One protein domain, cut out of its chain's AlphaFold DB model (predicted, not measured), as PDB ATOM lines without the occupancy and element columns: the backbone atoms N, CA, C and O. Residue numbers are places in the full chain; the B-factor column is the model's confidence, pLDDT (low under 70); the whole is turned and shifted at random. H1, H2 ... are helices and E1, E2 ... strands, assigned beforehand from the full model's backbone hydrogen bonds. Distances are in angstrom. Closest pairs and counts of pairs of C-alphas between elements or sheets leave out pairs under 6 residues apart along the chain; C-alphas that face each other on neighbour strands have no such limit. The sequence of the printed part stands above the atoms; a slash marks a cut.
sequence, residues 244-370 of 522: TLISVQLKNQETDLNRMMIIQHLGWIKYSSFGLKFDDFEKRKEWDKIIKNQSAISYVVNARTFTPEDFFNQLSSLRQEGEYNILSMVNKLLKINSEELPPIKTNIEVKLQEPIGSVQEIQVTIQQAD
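What this domain is: This is residues 244 to 370 of the 522 residues of the protein "SEC-C domain-containing protein" of Rossellomorea vietnamensis (UniProt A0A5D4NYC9). You are looking at one twisted sheet of five strands with two helices, H3 and H4, packed over one face and no named helix over the other; H3 runs along the strands. Off one end of the sheet lie the short H1 and the longer H2, with H2 farthest from the mean of the C-alphas. The printed part has 127 residues, with named elements in the order E1, E2, H1, H2, E3, H3, H4, E4, E5; the sheet runs E2, E1, E5, E4, E3 and is mixed. The class is mixed, helices and strands; the whole is compact, with a radius of gyration of the C-alphas of 15.4 A and spans of 40 by 33 by 28 A.

Where its parts are: Find C-alpha 244 at (177.619, 128.270, 228.099); from there E1 runs to residue 250, 19.7 A. E2 follows at residues 260 to 266, 20.2 A. Next come H1, residues 271 to 274, and H2, residues 281 to 293, 18.5 A, which begins at (194.543, 104.474, 221.082). E3 is residues 297 to 303, 19.7 A. Then read H3, residues 308 to 320, 18.6 A, and H4, residues 326 to 334, 12.2 A. E4, residues 346 to 352, spans 19.4 A, and E5, residues 359 to 368, spans 29.4 A and ends at (166.399, 108.163, 240.533).

How they stand to each other: Begin with E1 and E2, an antiparallel hairpin, where N 246 and O 263 are 2.8 A apart. On its other side E1 is parallel to E5, with N 247 and O 362 at 2.9 A. E5 and E4 form a second hairpin, antiparallel, with N 349 and O 365 at 2.9 A. E4 and the edge strand E3 are antiparallel, with N 301 and O 348 at 2.8 A. H3 is on the sheet at a height of 8.3 A, over E5 and at 7 degrees to it on the local plane; their closest C-alphas are those of Pro 308 and Gln 367, 5.5 A. H4 is on the same face, at a height of 8.2 A, over none of the strands. H3 and H4 touch at a steep tilt of 56 degrees, opposite ways, closest at the C-alphas of Leu 315 and Met 329, 6.5 A. H1 and H2 are not on the sheet; they are close but not clearly touching, with C-alphas 271 and 291 closest at 5.5 A. In H2, H3 and H4 every O i to N i+4 pair is within hydrogen-bond range; H1 is too short for such a pair.

The domain as a whole: The C-alphas farthest apart are those of Asp 256 and Phe 281, 45.8 A. The printed part has no cut. The link from H4 to E4, 11 residues, is long. Look at the B-factor column: pLDDT is under 70 at residues 253 to 257 and 337 to 344, and its mean over the printed part is 83.7.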
ATOM      1  N   THR A 244     178.100 129.604 227.735       91.31
ATOM      2  CA  THR A 244     177.619 128.270 228.099       91.31
ATOM      3  C   THR A 244     176.318 128.404 228.874       91.31
ATOM      4  O   THR A 244     176.267 129.068 229.909       91.31
ATOM      5  N   LEU A 245     175.281 127.740 228.388       91.81
ATOM      6  CA  LEU A 245     173.997 127.609 229.051       91.81
ATOM      7  C   LEU A 245     173.882 126.197 229.625       91.81
ATOM      8  O   LEU A 245     173.973 125.215 228.893       91.81
ATOM      9  N   ILE A 246     173.652 126.094 230.929       91.81
ATOM     10  CA  ILE A 246     173.494 124.821 231.626       91.81
ATOM     11  C   ILE A 246     172.067 124.739 232.162       91.81
ATOM     12  O   ILE A 246     171.686 125.529 233.025       91.81
ATOM     13  N   SER A 247     171.287 123.774 231.686       91.50
ATOM     14  CA  SER A 247     169.952 123.465 232.198       91.50
ATOM     15  C   SER A 247     170.016 122.207 233.061       91.50
ATOM     16  O   SER A 247     170.451 121.148 232.622       91.50
ATOM     17  N   VAL A 248     169.614 122.318 234.323       92.56
ATOM     18  CA  VAL A 248     169.597 121.221 235.295       92.56
ATOM     19  C   VAL A 248     168.154 120.893 235.626       92.56
ATOM     20  O   VAL A 248     167.474 121.703 236.248       92.56
ATOM     21  N   GLN A 249     167.689 119.714 235.233       91.38
ATOM     22  CA  GLN A 249     166.327 119.242 235.445       91.38
ATOM     23  C   GLN A 249     166.313 118.121 236.488       91.38
ATOM     24  O   GLN A 249     167.026 117.128 236.350       91.38
ATOM     25  N   LEU A 250     165.467 118.254 237.507       90.06
ATOM     26  CA  LEU A 250     165.097 117.166 238.406       90.06
ATOM     27  C   LEU A 250     163.848 116.479 237.847       90.06
ATOM     28  O   LEU A 250     162.769 117.075 237.835       90.06
ATOM     29  N   LYS A 251     163.986 115.238 237.381       86.19
ATOM     30  CA  LYS A 251     162.844 114.436 236.928       86.19
ATOM     31  C   LYS A 251     162.275 113.651 238.103       86.19
ATOM     32  O   LYS A 251     162.930 112.740 238.604       86.19
ATOM     33  N   ASN A 252     161.050 113.992 238.495       72.62
ATOM     34  CA  ASN A 252     160.249 113.212 239.435       72.62
ATOM     35  C   ASN A 252     159.074 112.580 238.685       72.62
ATOM     36  O   ASN A 252     158.468 113.218 237.827       72.62
ATOM     37  N   GLN A 253     158.743 111.324 238.996       56.78
ATOM     38  CA  GLN A 253     157.658 110.606 238.311       56.78
ATOM     39  C   GLN A 253     156.252 111.104 238.704       56.78
ATOM     40  O   GLN A 253     155.284 110.765 238.030       56.78
ATOM     41  N   GLU A 254     156.131 111.911 239.763       57.53
ATOM     42  CA  GLU A 254     154.847 112.199 240.423       57.53
ATOM     43  C   GLU A 254     154.317 113.634 240.236       57.53
ATOM     44  O   GLU A 254     153.206 113.926 240.673       57.53
ATOM     45  N   THR A 255     155.066 114.545 239.599       60.56
ATOM     46  CA  THR A 255     154.671 115.965 239.504       60.56
ATOM     47  C   THR A 255     154.692 116.504 238.079       60.56
ATOM     48  O   THR A 255     155.699 116.383 237.387       60.56
ATOM     49  N   ASP A 256     153.644 117.235 237.687       57.16
ATOM     50  CA  ASP A 256     153.576 117.930 236.389       57.16
ATOM     51  C   ASP A 256     154.581 119.099 236.268       57.16
ATOM     52  O   ASP A 256     154.885 119.572 235.168       57.16
ATOM     53  N   LEU A 257     155.132 119.565 237.396       69.62
ATOM     54  CA  LEU A 257     156.125 120.638 237.483       69.62
ATOM     55  C   LEU A 257     157.489 120.096 237.930       69.62
ATOM     56  O   LEU A 257     157.846 120.164 239.105       69.62
ATOM     57  N   ASN A 258     158.276 119.608 236.971       77.88
ATOM     58  CA  ASN A 258     159.676 119.268 237.212       77.88
ATOM     59  C   ASN A 258     160.464 120.522 237.599       77.88
ATOM     60  O   ASN A 258     160.397 121.546 236.916       77.88
ATOM     61  N   ARG A 259     161.231 120.435 238.688       85.69
ATOM     62  CA  ARG A 259     162.120 121.519 239.105       85.69
ATOM     63  C   ARG A 259     163.263 121.630 238.109       85.69
ATOM     64  O   ARG A 259     163.894 120.632 237.765       85.69
ATOM     65  N   MET A 260     163.545 122.850 237.682       88.75
ATOM     66  CA  MET A 260     164.677 123.155 236.824       88.75
ATOM     67  C   MET A 260     165.455 124.359 237.351       88.75
ATOM     68  O   MET A 260     164.919 125.272 237.982       88.75
ATOM     69  N   MET A 261     166.756 124.318 237.106       90.25
ATOM     70  CA  MET A 261     167.703 125.385 237.359       90.25
ATOM     71  C   MET A 261     168.464 125.676 236.065       90.25
ATOM     72  O   MET A 261     168.909 124.754 235.391       90.25
ATOM     73  N   ILE A 262     168.634 126.946 235.733       89.62
ATOM     74  CA  ILE A 262     169.355 127.434 234.567       89.62
ATOM     75  C   ILE A 262     170.559 128.246 235.053       89.62
ATOM     76  O   ILE A 262     170.445 129.145 235.887       89.62
ATOM     77  N   ILE A 263     171.739 127.915 234.537       89.50
ATOM     78  CA  ILE A 263     172.992 128.613 234.814       89.50
ATOM     79  C   ILE A 263     173.537 129.146 233.493       89.50
ATOM     80  O   ILE A 263     173.659 128.404 232.523       89.50
ATOM     81  N   GLN A 264     173.898 130.424 233.475       87.50
ATOM     82  CA  GLN A 264     174.620 131.038 232.367       87.50
ATOM     83  C   GLN A 264     176.058 131.318 232.792       87.50
ATOM     84  O   GLN A 264     176.301 131.839 233.881       87.50
ATOM     85  N   HIS A 265     177.008 130.963 231.935       86.44
ATOM     86  CA  HIS A 265     178.436 131.140 232.164       86.44
ATOM     87  C   HIS A 265     179.096 131.763 230.930       86.44
ATOM     88  O   HIS A 265     178.905 131.285 229.814       86.44
ATOM     89  N   LEU A 266     179.911 132.802 231.128       87.25
ATOM     90  CA  LEU A 266     180.637 133.456 230.039       87.25
ATOM     91  C   LEU A 266     181.782 132.571 229.524       87.25
ATOM     92  O   LEU A 266     182.647 132.125 230.275       87.25
ATOM     93  N   GLY A 267     181.809 132.357 228.216       88.69
ATOM     94  CA  GLY A 267     182.740 131.480 227.519       88.69
ATOM     95  C   GLY A 267     182.281 130.023 227.478       88.69
ATOM     96  O   GLY A 267     181.505 129.563 228.317       88.69
ATOM     97  N   TRP A 268     182.798 129.285 226.493       90.56
ATOM     98  CA  TRP A 268     182.590 127.841 226.363       90.56
ATOM     99  C   TRP A 268     183.431 127.043 227.356       90.56
ATOM    100  O   TRP A 268     184.616 127.330 227.580       90.56
ATOM    101  N   ILE A 269     182.846 125.972 227.885       87.19
ATOM    102  CA  ILE A 269     183.569 124.969 228.654       87.19
ATOM    103  C   ILE A 269     184.429 124.147 227.695       87.19
ATOM    104  O   ILE A 269     183.946 123.376 226.868       87.19
ATOM    105  N   LYS A 270     185.748 124.279 227.836       85.62
ATOM    106  CA  LYS A 270     186.710 123.513 227.037       85.62
ATOM    107  C   LYS A 270     186.754 122.067 227.515       85.62
ATOM    108  O   LYS A 270     187.199 121.812 228.632       85.62
ATOM    109  N   TYR A 271     186.411 121.109 226.657       84.19
ATOM    110  CA  TYR A 271     186.430 119.673 226.997       84.19
ATOM    111  C   TYR A 271     187.809 119.152 227.424       84.19
ATOM    112  O   TYR A 271     187.913 118.231 228.231       84.19
ATOM    113  N   SER A 272     188.893 119.791 226.970       79.50
ATOM    114  CA  SER A 272     190.252 119.493 227.437       79.50
ATOM    115  C   SER A 272     190.423 119.683 228.950       79.50
ATOM    116  O   SER A 272     191.323 119.094 229.542       79.50
ATOM    117  N   SER A 273     189.566 120.486 229.591       81.06
ATOM    118  CA  SER A 273     189.580 120.697 231.042       81.06
ATOM    119  C   SER A 273     189.120 119.477 231.844       81.06
ATOM    120  O   SER A 273     189.408 119.406 233.035       81.06
ATOM    121  N   PHE A 274     188.468 118.487 231.219       78.62
ATOM    122  CA  PHE A 274     187.940 117.318 231.933       78.62
ATOM    123  C   PHE A 274     189.036 116.335 232.356       78.62
ATOM    124  O   PHE A 274     188.803 115.482 233.206       78.62
ATOM    125  N   GLY A 275     190.239 116.444 231.781       71.94
ATOM    126  CA  GLY A 275     191.393 115.642 232.194       71.94
ATOM    127  C   GLY A 275     191.249 114.135 231.950       71.94
ATOM    128  O   GLY A 275     192.002 113.359 232.541       71.94
ATOM    129  N   LEU A 276     190.309 113.715 231.093       76.88
ATOM    130  CA  LEU A 276     190.101 112.309 230.746       76.88
ATOM    131  C   LEU A 276     191.334 111.741 230.033       76.88
ATOM    132  O   LEU A 276     191.883 112.358 229.115       76.88
ATOM    133  N   LYS A 277     191.769 110.555 230.466       76.62
ATOM    134  CA  LYS A 277     192.890 109.812 229.881       76.62
ATOM    135  C   LYS A 277     192.396 108.455 229.407       76.62
ATOM    136  O   LYS A 277     191.729 107.748 230.155       76.62
ATOM    137  N   PHE A 278     192.753 108.106 228.177       77.88
ATOM    138  CA  PHE A 278     192.391 106.840 227.550       77.88
ATOM    139  C   PHE A 278     193.668 106.063 227.229       77.88
ATOM    140  O   PHE A 278     194.554 106.589 226.551       77.88
ATOM    141  N   ASP A 279     193.753 104.828 227.725       74.19
ATOM    142  CA  ASP A 279     194.851 103.905 227.406       74.19
ATOM    143  C   ASP A 279     194.688 103.290 226.006       74.19
ATOM    144  O   ASP A 279     195.669 102.946 225.346       74.19
ATOM    145  N   ASP A 280     193.444 103.200 225.532       83.44
ATOM    146  CA  ASP A 280     193.090 102.751 224.188       83.44
ATOM    147  C   ASP A 280     193.351 103.859 223.153       83.44
ATOM    148  O   ASP A 280     192.862 104.987 223.277       83.44
ATOM    149  N   PHE A 281     194.135 103.530 222.122       79.44
ATOM    150  CA  PHE A 281     194.543 104.474 221.082       79.44
ATOM    151  C   PHE A 281     193.371 104.984 220.231       79.44
ATOM    152  O   PHE A 281     193.329 106.175 219.922       79.44
ATOM    153  N   GLU A 282     192.422 104.120 219.866       83.25
ATOM    154  CA  GLU A 282     191.276 104.510 219.039       83.25
ATOM    155  C   GLU A 282     190.320 105.399 219.836       83.25
ATOM    156  O   GLU A 282     189.937 106.464 219.353       83.25
ATOM    157  N   LYS A 283     190.043 105.055 221.102       84.00
ATOM    158  CA  LYS A 283     189.249 105.916 221.999       84.00
ATOM    159  C   LYS A 283     189.911 107.268 222.228       84.00
ATOM    160  O   LYS A 283     189.236 108.293 222.259       84.00
ATOM    161  N   ARG A 284     191.239 107.297 222.367       86.50
ATOM    162  CA  ARG A 284     191.984 108.554 222.499       86.50
ATOM    163  C   ARG A 284     191.854 109.420 221.247       86.50
ATOM    164  O   ARG A 284     191.618 110.616 221.360       86.50
ATOM    165  N   LYS A 285     191.984 108.826 220.062       88.31
ATOM    166  CA  LYS A 285     191.845 109.529 218.781       88.31
ATOM    167  C   LYS A 285     190.426 110.063 218.571       88.31
ATOM    168  O   LYS A 285     190.258 111.179 218.079       88.31
ATOM    169  N   GLU A 286     189.415 109.284 218.948       87.69
ATOM    170  CA  GLU A 286     188.015 109.709 218.953       87.69
ATOM    171  C   GLU A 286     187.797 110.893 219.908       87.69
ATOM    172  O   GLU A 286     187.238 111.915 219.510       87.69
ATOM    173  N   TRP A 287     188.332 110.807 221.127       88.12
ATOM    174  CA  TRP A 287     188.281 111.883 222.116       88.12
ATOM    175  C   TRP A 287     188.978 113.167 221.647       88.12
ATOM    176  O   TRP A 287     188.423 114.257 221.784       88.12
ATOM    177  N   ASP A 288     190.155 113.060 221.028       88.00
ATOM    178  CA  ASP A 288     190.875 114.212 220.476       88.00
ATOM    179  C   ASP A 288     190.060 114.903 219.362       88.00
ATOM    180  O   ASP A 288     190.053 116.134 219.260       88.00
ATOM    181  N   LYS A 289     189.316 114.130 218.551       89.06
ATOM    182  CA  LYS A 289     188.386 114.667 217.543       89.06
ATOM    183  C   LYS A 289     187.209 115.395 218.198       89.06
ATOM    184  O   LYS A 289     186.877 116.500 217.771       89.06
ATOM    185  N   ILE A 290     186.619 114.807 219.238       87.06
ATOM    186  CA  ILE A 290     185.530 115.407 220.020       87.06
ATOM    187  C   ILE A 290     185.972 116.733 220.652       87.06
ATOM    188  O   ILE A 290     185.285 117.738 220.486       87.06
ATOM    189  N   ILE A 291     187.139 116.779 221.311       86.38
ATOM    190  CA  ILE A 291     187.685 118.014 221.903       86.38
ATOM    191  C   ILE A 291     187.851 119.097 220.840       86.38
ATOM    192  O   ILE A 291     187.482 120.252 221.068       86.38
ATOM    193  N   LYS A 292     188.438 118.733 219.692       86.69
ATOM    194  CA  LYS A 292     188.721 119.678 218.611       86.69
ATOM    195  C   LYS A 292     187.441 120.299 218.052       86.69
ATOM    196  O   LYS A 292     187.441 121.487 217.752       86.69
ATOM    197  N   ASN A 293     186.388 119.500 217.920       86.19
ATOM    198  CA  ASN A 293     185.146 119.912 217.277       86.19
ATOM    199  C   ASN A 293     184.069 120.400 218.259       86.19
ATOM    200  O   ASN A 293     183.045 120.883 217.799       86.19
ATOM    201  N   GLN A 294     184.275 120.262 219.577       86.00
ATOM    202  CA  GLN A 294     183.219 120.446 220.588       86.00
ATOM    203  C   GLN A 294     181.956 119.625 220.258       86.00
ATOM    204  O   GLN A 294     180.836 120.093 220.426       86.00
ATOM    205  N   SER A 295     182.147 118.409 219.733       87.06
ATOM    206  CA  SER A 295     181.039 117.537 219.326       87.06
ATOM    207  C   SER A 295     180.245 117.037 220.528       87.06
ATOM    208  O   SER A 295     180.798 116.908 221.620       87.06
ATOM    209  N   ALA A 296     178.978 116.688 220.310       88.62
ATOM    210  CA  ALA A 296     178.106 116.253 221.390       88.62
ATOM    211  C   ALA A 296     178.687 115.059 222.164       88.62
ATOM    212  O   ALA A 296     179.165 114.084 221.578       88.62
ATOM    213  N   ILE A 297     178.605 115.124 223.491       88.25
ATOM    214  CA  ILE A 297     178.989 114.032 224.385       88.25
ATOM    215  C   ILE A 297     177.958 113.847 225.487       88.25
ATOM    216  O   ILE A 297     177.327 114.794 225.949       88.25
ATOM    217  N   SER A 298     177.830 112.608 225.948       87.62
ATOM    218  CA  SER A 298     177.054 112.272 227.134       87.62
ATOM    219  C   SER A 298     177.951 111.585 228.150       87.62
ATOM    220  O   SER A 298     178.772 110.730 227.811       87.62
ATOM    221  N   TYR A 299     177.790 111.977 229.404       83.06
ATOM    222  CA  TYR A 299     178.453 111.382 230.546       83.06
ATOM    223  C   TYR A 299     177.414 111.127 231.634       83.06
ATOM    224  O   TYR A 299     176.639 112.011 231.988       83.06
ATOM    225  N   VAL A 300     177.412 109.907 232.167       84.81
ATOM    226  CA  VAL A 300     176.476 109.475 233.206       84.81
ATOM    227  C   VAL A 300     177.241 109.205 234.491       84.81
ATOM    228  O   VAL A 300     178.213 108.448 234.508       84.81
ATOM    229  N   VAL A 301     176.756 109.793 235.578       82.75
ATOM    230  CA  VAL A 301     177.255 109.594 236.937       82.75
ATOM    231  C   VAL A 301     176.187 108.904 237.748       82.75
ATOM    232  O   VAL A 301     175.015 109.257 237.666       82.75
ATOM    233  N   ASN A 302     176.598 107.977 238.604       80.44
ATOM    234  CA  ASN A 302     175.714 107.433 239.619       80.44
ATOM    235  C   ASN A 302     176.279 107.767 241.004       80.44
ATOM    236  O   ASN A 302     177.400 107.371 241.321       80.44
ATOM    237  N   ALA A 303     175.505 108.478 241.822       75.88
ATOM    238  CA  ALA A 303     175.886 108.963 243.144       75.88
ATOM    239  C   ALA A 303     175.063 108.286 244.253       75.88
ATOM    240  O   ALA A 303     173.869 108.040 244.087       75.88
ATOM    241  N   ARG A 304     175.692 108.025 245.406       73.44
ATOM    242  CA  ARG A 304     175.027 107.639 246.671       73.44
ATOM    243  C   ARG A 304     175.327 108.636 247.793       73.44
ATOM    244  O   ARG A 304     175.391 108.271 248.956       73.44
ATOM    245  N   THR A 305     175.590 109.887 247.446       72.88
ATOM    246  CA  THR A 305     175.820 110.930 248.451       72.88
ATOM    247  C   THR A 305     174.508 111.575 248.881       72.88
ATOM    248  O   THR A 305     174.333 111.884 250.050       72.88
ATOM    249  N   PHE A 306     173.558 111.696 247.954       81.75
ATOM    250  CA  PHE A 306     172.274 112.357 248.160       81.75
ATOM    251  C   PHE A 306     171.170 111.639 247.380       81.75
ATOM    252  O   PHE A 306     171.455 111.007 246.356       81.75
ATOM    253  N   THR A 307     169.918 111.773 247.828       85.75
ATOM    254  CA  THR A 307     168.732 111.487 246.998       85.75
ATOM    255  C   THR A 307     168.671 112.460 245.804       85.75
ATOM    256  O   THR A 307     169.366 113.481 245.836       85.75
ATOM    257  N   PRO A 308     167.870 112.209 244.748       88.75
ATOM    258  CA  PRO A 308     167.782 113.133 243.613       88.75
ATOM    259  C   PRO A 308     167.391 114.560 244.022       88.75
ATOM    260  O   PRO A 308     167.992 115.528 243.549       88.75
ATOM    261  N   GLU A 309     166.432 114.696 244.945       87.50
ATOM    262  CA  GLU A 309     165.989 115.996 245.457       87.50
ATOM    263  C   GLU A 309     167.086 116.703 246.253       87.50
ATOM    264  O   GLU A 309     167.366 117.881 246.014       87.50
ATOM    265  N   ASP A 310     167.742 115.980 247.162       87.75
ATOM    266  CA  ASP A 310     168.835 116.525 247.962       87.75
ATOM    267  C   ASP A 310     170.014 116.925 247.074       87.75
ATOM    268  O   ASP A 310     170.572 118.006 247.246       87.75
ATOM    269  N   PHE A 311     170.351 116.115 246.066       90.69
ATOM    270  CA  PHE A 311     171.424 116.423 245.123       90.69
ATOM    271  C   PHE A 311     171.125 117.717 244.360       90.69
ATOM    272  O   PHE A 311     171.984 118.595 244.261       90.69
ATOM    273  N   PHE A 312     169.893 117.872 243.863       91.25
ATOM    274  CA  PHE A 312     169.452 119.096 243.198       91.25
ATOM    275  C   PHE A 312     169.524 120.312 244.136       91.25
ATOM    276  O   PHE A 312     170.021 121.370 243.747       91.25
ATOM    277  N   ASN A 313     169.077 120.169 245.386       89.62
ATOM    278  CA  ASN A 313     169.125 121.245 246.379       89.62
ATOM    279  C   ASN A 313     170.570 121.658 246.709       89.62
ATOM    280  O   ASN A 313     170.863 122.851 246.778       89.62
ATOM    281  N   GLN A 314     171.485 120.696 246.844       90.69
ATOM    282  CA  GLN A 314     172.905 120.965 247.087       90.69
ATOM    283  C   GLN A 314     173.581 121.641 245.886       90.69
ATOM    284  O   GLN A 314     174.334 122.599 246.064       90.69
ATOM    285  N   LEU A 315     173.264 121.226 244.652       91.44
ATOM    286  CA  LEU A 315     173.706 121.951 243.454       91.44
ATOM    287  C   LEU A 315     173.191 123.393 243.452       91.44
ATOM    288  O   LEU A 315     173.943 124.317 243.144       91.44
ATOM    289  N   SER A 316     171.927 123.600 243.822       88.75
ATOM    290  CA  SER A 316     171.361 124.943 243.916       88.75
ATOM    291  C   SER A 316     172.066 125.801 244.972       88.75
ATOM    292  O   SER A 316     172.199 127.004 244.749       88.75
ATOM    293  N   SER A 317     172.528 125.223 246.088       89.94
ATOM    294  CA  SER A 317     173.335 125.940 247.092       89.94
ATOM    295  C   SER A 317     174.687 126.358 246.519       89.94
ATOM    296  O   SER A 317     175.039 127.534 246.568       89.94
ATOM    297  N   LEU A 318     175.401 125.432 245.867       90.19
ATOM    298  CA  LEU A 318     176.696 125.722 245.240       90.19
ATOM    299  C   LEU A 318     176.599 126.837 244.187       90.19
ATOM    300  O   LEU A 318     177.487 127.686 244.104       90.19
ATOM    301  N   ARG A 319     175.498 126.885 243.423       89.00
ATOM    302  CA  ARG A 319     175.219 127.997 242.502       89.00
ATOM    303  C   ARG A 319     175.093 129.325 243.249       89.00
ATOM    304  O   ARG A 319     175.658 130.321 242.811       89.00
ATOM    305  N   GLN A 320     174.351 129.357 244.358       86.38
ATOM    306  CA  GLN A 320     174.177 130.571 245.169       86.38
ATOM    307  C   GLN A 320     175.495 131.041 245.804       86.38
ATOM    308  O   GLN A 320     175.682 132.238 246.006       86.38
ATOM    309  N   GLU A 321     176.422 130.118 246.055       88.38
ATOM    310  CA  GLU A 321     177.786 130.391 246.523       88.38
ATOM    311  C   GLU A 321     178.741 130.855 245.402       88.38
ATOM    312  O   GLU A 321     179.891 131.198 245.675       88.38
ATOM    313  N   GLY A 322     178.278 130.904 244.147       85.31
ATOM    314  CA  GLY A 322     179.033 131.418 243.002       85.31
ATOM    315  C   GLY A 322     179.829 130.371 242.217       85.31
ATOM    316  O   GLY A 322     180.686 130.739 241.414       85.31
ATOM    317  N   GLU A 323     179.577 129.076 242.420       86.38
ATOM    318  CA  GLU A 323     180.114 128.024 241.555       86.38
ATOM    319  C   GLU A 323     179.174 127.784 240.363       86.38
ATOM    320  O   GLU A 323     178.004 127.444 240.531       86.38
ATOM    321  N   TYR A 324     179.709 127.915 239.149       82.44
ATOM    322  CA  TYR A 324     178.946 127.780 237.902       82.44
ATOM    323  C   TYR A 324     179.447 126.639 237.013       82.44
ATOM    324  O   TYR A 324     178.807 126.297 236.018       82.44
ATOM    325  N   ASN A 325     180.584 126.019 237.351       84.75
ATOM    326  CA  ASN A 325     181.077 124.870 236.612       84.75
ATOM    327  C   ASN A 325     180.364 123.605 237.098       84.75
ATOM    328  O   ASN A 325     180.724 123.024 238.122       84.75
ATOM    329  N   ILE A 326     179.379 123.143 236.326       86.19
ATOM    330  CA  ILE A 326     178.550 121.996 236.705       86.19
ATOM    331  C   ILE A 326     179.352 120.730 237.023       86.19
ATOM    332  O   ILE A 326     179.014 120.000 237.950       86.19
ATOM    333  N   LEU A 327     180.455 120.477 236.316       84.75
ATOM    334  CA  LEU A 327     181.286 119.301 236.575       84.75
ATOM    335  C   LEU A 327     182.073 119.451 237.878       84.75
ATOM    336  O   LEU A 327     182.221 118.476 238.614       84.75
ATOM    337  N   SER A 328     182.548 120.660 238.193       85.75
ATOM    338  CA  SER A 328     183.127 120.982 239.506       85.75
ATOM    339  C   SER A 328     182.102 120.745 240.614       85.75
ATOM    340  O   SER A 328     182.406 120.055 241.586       85.75
ATOM    341  N   MET A 329     180.873 121.243 240.438       89.00
ATOM    342  CA  MET A 329     179.784 121.074 241.403       89.00
ATOM    343  C   MET A 329     179.476 119.596 241.639       89.00
ATOM    344  O   MET A 329     179.534 119.133 242.775       89.00
ATOM    345  N   VAL A 330     179.234 118.834 240.566       88.19
ATOM    346  CA  VAL A 330     178.972 117.393 240.642       88.19
ATOM    347  C   VAL A 330     180.130 116.683 241.345       88.19
ATOM    348  O   VAL A 330     179.904 115.974 242.320       88.19
ATOM    349  N   ASN A 331     181.380 116.935 240.950       86.19
ATOM    350  CA  ASN A 331     182.548 116.314 241.580       86.19
ATOM    351  C   ASN A 331     182.713 116.670 243.065       86.19
ATOM    352  O   ASN A 331     183.159 115.823 243.838       86.19
ATOM    353  N   LYS A 332     182.382 117.899 243.479       87.94
ATOM    354  CA  LYS A 332     182.376 118.297 244.896       87.94
ATOM    355  C   LYS A 332     181.343 117.482 245.673       87.94
ATOM    356  O   LYS A 332     181.693 116.903 246.696       87.94
ATOM    357  N   LEU A 333     180.122 117.365 245.150       88.06
ATOM    358  CA  LEU A 333     179.040 116.618 245.798       88.06
ATOM    359  C   LEU A 333     179.280 115.105 245.840       88.06
ATOM    360  O   LEU A 333     178.832 114.450 246.774       88.06
ATOM    361  N   LEU A 334     180.008 114.542 244.870       84.25
ATOM    362  CA  LEU A 334     180.404 113.126 244.879       84.25
ATOM    363  C   LEU A 334     181.459 112.792 245.944       84.25
ATOM    364  O   LEU A 334     181.582 111.634 246.327       84.25
ATOM    365  N   LYS A 335     182.244 113.778 246.397       84.50
ATOM    366  CA  LYS A 335     183.304 113.592 247.406       84.50
ATOM    367  C   LYS A 335     182.802 113.697 248.844       84.50
ATOM    368  O   LYS A 335     183.572 113.438 249.766       84.50
ATOM    369  N   ILE A 336     181.556 114.120 249.042       81.44
ATOM    370  CA  ILE A 336     180.956 114.202 250.371       81.44
ATOM    371  C   ILE A 336     180.676 112.774 250.837       81.44
ATOM    372  O   ILE A 336     179.857 112.074 250.247       81.44
ATOM    373  N   ASN A 337     181.369 112.335 251.885       66.56
ATOM    374  CA  ASN A 337     181.081 111.051 252.514       66.56
ATOM    375  C   ASN A 337     179.755 111.170 253.270       66.56
ATOM    376  O   ASN A 337     179.640 112.008 254.162       66.56
ATOM    377  N   SER A 338     178.775 110.339 252.922       61.88
ATOM    378  CA  SER A 338     177.557 110.202 253.721       61.88
ATOM    379  C   SER A 338     177.783 109.159 254.813       61.88
ATOM    380  O   SER A 338     178.280 108.071 254.514       61.88
ATOM    381  N   GLU A 339     177.437 109.477 256.063       60.03
ATOM    382  CA  GLU A 339     177.492 108.520 257.183       60.03
ATOM    383  C   GLU A 339     176.490 107.371 256.982       60.03
ATOM    384  O   GLU A 339     176.794 106.218 257.281       60.03
ATOM    385  N   GLU A 340     175.337 107.674 256.378       63.09
ATOM    386  CA  GLU A 340     174.335 106.706 255.930       63.09
ATOM    387  C   GLU A 340     174.147 106.829 254.415       63.09
ATOM    388  O   GLU A 340     173.818 107.896 253.895       63.09
ATOM    389  N   LEU A 341     174.371 105.745 253.672       61.41
ATOM    390  CA  LEU A 341     174.116 105.752 252.232       61.41
ATOM    391  C   LEU A 341     172.594 105.788 251.994       61.41
ATOM    392  O   LEU A 341     171.889 104.923 252.519       61.41
ATOM    393  N   PRO A 342     172.071 106.731 251.187       61.56
ATOM    394  CA  PRO A 342     170.663 106.763 250.844       61.56
ATOM    395  C   PRO A 342     170.257 105.447 250.155       61.56
ATOM    396  O   PRO A 342     171.051 104.860 249.408       61.56
ATOM    397  N   PRO A 343     169.012 104.985 250.365       59.59
ATOM    398  CA  PRO A 343     168.533 103.710 249.828       59.59
ATOM    399  C   PRO A 343     168.442 103.706 248.295       59.59
ATOM    400  O   PRO A 343     168.412 102.640 247.681       59.59
ATOM    401  N   ILE A 344     168.395 104.891 247.684       67.94
ATOM    402  CA  ILE A 344     168.189 105.109 246.255       67.94
ATOM    403  C   ILE A 344     169.428 105.792 245.676       67.94
ATOM    404  O   ILE A 344     169.913 106.787 246.218       67.94
ATOM    405  N   LYS A 345     169.940 105.259 244.562       76.06
ATOM    406  CA  LYS A 345     171.054 105.866 243.829       76.06
ATOM    407  C   LYS A 345     170.529 107.005 242.958       76.06
ATOM    408  O   LYS A 345     169.533 106.851 242.252       76.06
ATOM    409  N   THR A 346     171.227 108.130 242.974       84.56
ATOM    410  CA  THR A 346     170.930 109.278 242.115       84.56
ATOM    411  C   THR A 346     171.706 109.134 240.814       84.56
ATOM    412  O   THR A 346     172.933 109.016 240.828       84.56
ATOM    413  N   ASN A 347     171.000 109.118 239.690       87.88
ATOM    414  CA  ASN A 347     171.578 109.163 238.356       87.88
ATOM    415  C   ASN A 347     171.647 110.617 237.882       87.88
ATOM    416  O   ASN A 347     170.668 111.359 237.978       87.88
ATOM    417  N   ILE A 348     172.819 111.012 237.396       90.56
ATOM    418  CA  ILE A 348     173.096 112.342 236.865       90.56
ATOM    419  C   ILE A 348     173.605 112.144 235.445       90.56
ATOM    420  O   ILE A 348     174.733 111.699 235.236       90.56
ATOM    421  N   GLU A 349     172.778 112.464 234.465       91.75
ATOM    422  CA  GLU A 349     173.153 112.442 233.058       91.75
ATOM    423  C   GLU A 349     173.510 113.861 232.619       91.75
ATOM    424  O   GLU A 349     172.677 114.758 232.687       91.75
ATOM    425  N   VAL A 350     174.743 114.066 232.162       91.06
ATOM    426  CA  VAL A 350     175.228 115.334 231.612       91.06
ATOM    427  C   VAL A 350     175.416 115.167 230.108       91.06
ATOM    428  O   VAL A 350     176.288 114.418 229.666       91.06
ATOM    429  N   LYS A 351     174.609 115.872 229.318       91.69
ATOM    430  CA  LYS A 351     174.691 115.945 227.859       91.69
ATOM    431  C   LYS A 351     175.229 117.302 227.456       91.69
ATOM    432  O   LYS A 351     174.587 118.318 227.693       91.69
ATOM    433  N   LEU A 352     176.399 117.316 226.841       90.88
ATOM    434  CA  LEU A 352     176.947 118.499 226.201       90.88
ATOM    435  C   LEU A 352     176.552 118.419 224.729       90.88
ATOM    436  O   LEU A 352     176.873 117.431 224.069       90.88
ATOM    437  N   GLN A 353     175.813 119.413 224.251       90.31
ATOM    438  CA  GLN A 353     175.344 119.482 222.870       90.31
ATOM    439  C   GLN A 353     176.398 120.148 221.978       90.31
ATOM    440  O   GLN A 353     177.310 120.823 222.468       90.31
ATOM    441  N   GLU A 354     176.263 119.971 220.664       90.06
ATOM    442  CA  GLU A 354     177.051 120.756 219.710       90.06
ATOM    443  C   GLU A 354     176.678 122.243 219.843       90.06
ATOM    444  O   GLU A 354     175.488 122.558 219.939       90.06
ATOM    445  N   PRO A 355     177.656 123.168 219.883       89.75
ATOM    446  CA  PRO A 355     177.357 124.590 219.979       89.75
ATOM    447  C   PRO A 355     176.529 125.090 218.792       89.75
ATOM    448  O   PRO A 355     176.803 124.746 217.642       89.75
ATOM    449  N   ILE A 356     175.561 125.959 219.074       87.75
ATOM    450  CA  ILE A 356     174.746 126.643 218.069       87.75
ATOM    451  C   ILE A 356     175.143 128.119 218.101       87.75
ATOM    452  O   ILE A 356     174.895 128.826 219.081       87.75
ATOM    453  N   GLY A 357     175.807 128.584 217.041       87.12
ATOM    454  CA  GLY A 357     176.357 129.939 216.992       87.12
ATOM    455  C   GLY A 357     177.379 130.171 218.108       87.12
ATOM    456  O   GLY A 357     178.369 129.448 218.210       87.12
ATOM    457  N   SER A 358     177.142 131.175 218.952       88.25
ATOM    458  CA  SER A 358     177.989 131.519 220.101       88.25
ATOM    459  C   SER A 358     177.617 130.779 221.395       88.25
ATOM    460  O   SER A 358     178.290 130.944 222.418       88.25
ATOM    461  N   VAL A 359     176.581 129.938 221.385       90.62
ATOM    462  CA  VAL A 359     176.040 129.316 222.599       90.62
ATOM    463  C   VAL A 359     176.356 127.820 222.640       90.62
ATOM    464  O   VAL A 359     176.056 127.072 221.715       90.62
ATOM    465  N   GLN A 360     176.947 127.374 223.748       91.44
ATOM    466  CA  GLN A 360     177.130 125.966 224.091       91.44
ATOM    467  C   GLN A 360     176.052 125.548 225.095       91.44
ATOM    468  O   GLN A 360     175.958 126.134 226.173       91.44
ATOM    469  N   GLU A 361     175.267 124.519 224.781       91.75
ATOM    470  CA  GLU A 361     174.243 123.991 225.689       91.75
ATOM    471  C   GLU A 361     174.742 122.744 226.436       91.75
ATOM    472  O   GLU A 361     175.314 121.820 225.851       91.75
ATOM    473  N   ILE A 362     174.490 122.706 227.744       91.38
ATOM    474  CA  ILE A 362     174.716 121.546 228.603       91.38
ATOM    475  C   ILE A 362     173.414 121.216 229.325       91.38
ATOM    476  O   ILE A 362     172.933 121.986 230.150       91.38
ATOM    477  N   GLN A 363     172.869 120.040 229.056       92.19
ATOM    478  CA  GLN A 363     171.676 119.528 229.712       92.19
ATOM    479  C   GLN A 363     172.077 118.531 230.793       92.19
ATOM    480  O   GLN A 363     172.832 117.594 230.547       92.19
ATOM    481  N   VAL A 364     171.562 118.720 231.997       92.25
ATOM    482  CA  VAL A 364     171.832 117.875 233.155       92.25
ATOM    483  C   VAL A 364     170.505 117.331 233.639       92.25
ATOM    484  O   VAL A 364     169.638 118.085 234.067       92.25
ATOM    485  N   THR A 365     170.336 116.019 233.588       92.25
ATOM    486  CA  THR A 365     169.165 115.343 234.147       92.25
ATOM    487  C   THR A 365     169.559 114.670 235.448       92.25
ATOM    488  O   THR A 365     170.494 113.875 235.474       92.25
ATOM    489  N   ILE A 366     168.835 114.978 236.519       91.50
ATOM    490  CA  ILE A 366     168.966 114.347 237.829       91.50
ATOM    491  C   ILE A 366     167.697 113.553 238.071       91.50
ATOM    492  O   ILE A 366     166.592 114.095 238.017       91.50
ATOM    493  N   GLN A 367     167.852 112.263 238.324       89.44
ATOM    494  CA  GLN A 367     166.730 111.365 238.546       89.44
ATOM    495  C   GLN A 367     167.144 110.193 239.427       89.44
ATOM    496  O   GLN A 367     168.329 109.925 239.632       89.44
ATOM    497  N   GLN A 368     166.159 109.470 239.939       85.81
ATOM    498  CA  GLN A 368     166.399 108.163 240.533       85.81
ATOM    499  C   GLN A 368     166.989 107.220 239.472       85.81
ATOM    500  O   GLN A 368     166.518 107.176 238.334       85.81
ATOM    501  N   ALA A 369     168.052 106.496 239.828       77.06
ATOM    502  CA  ALA A 369     168.572 105.426 238.985       77.06
ATOM    503  C   ALA A 369     167.489 104.360 238.757       77.06
ATOM    504  O   ALA A 369     166.646 104.165 239.630       77.06
ATOM    505  N   ASP A 370     167.545 103.670 237.612       74.81
ATOM    506  CA  ASP A 370     166.616 102.585 237.259       74.81
ATOM    507  C   ASP A 370     166.430 101.626 238.452       74.81
ATOM    508  O   ASP A 370     167.403 101.246 239.116       74.81
TER     509      ASP A 370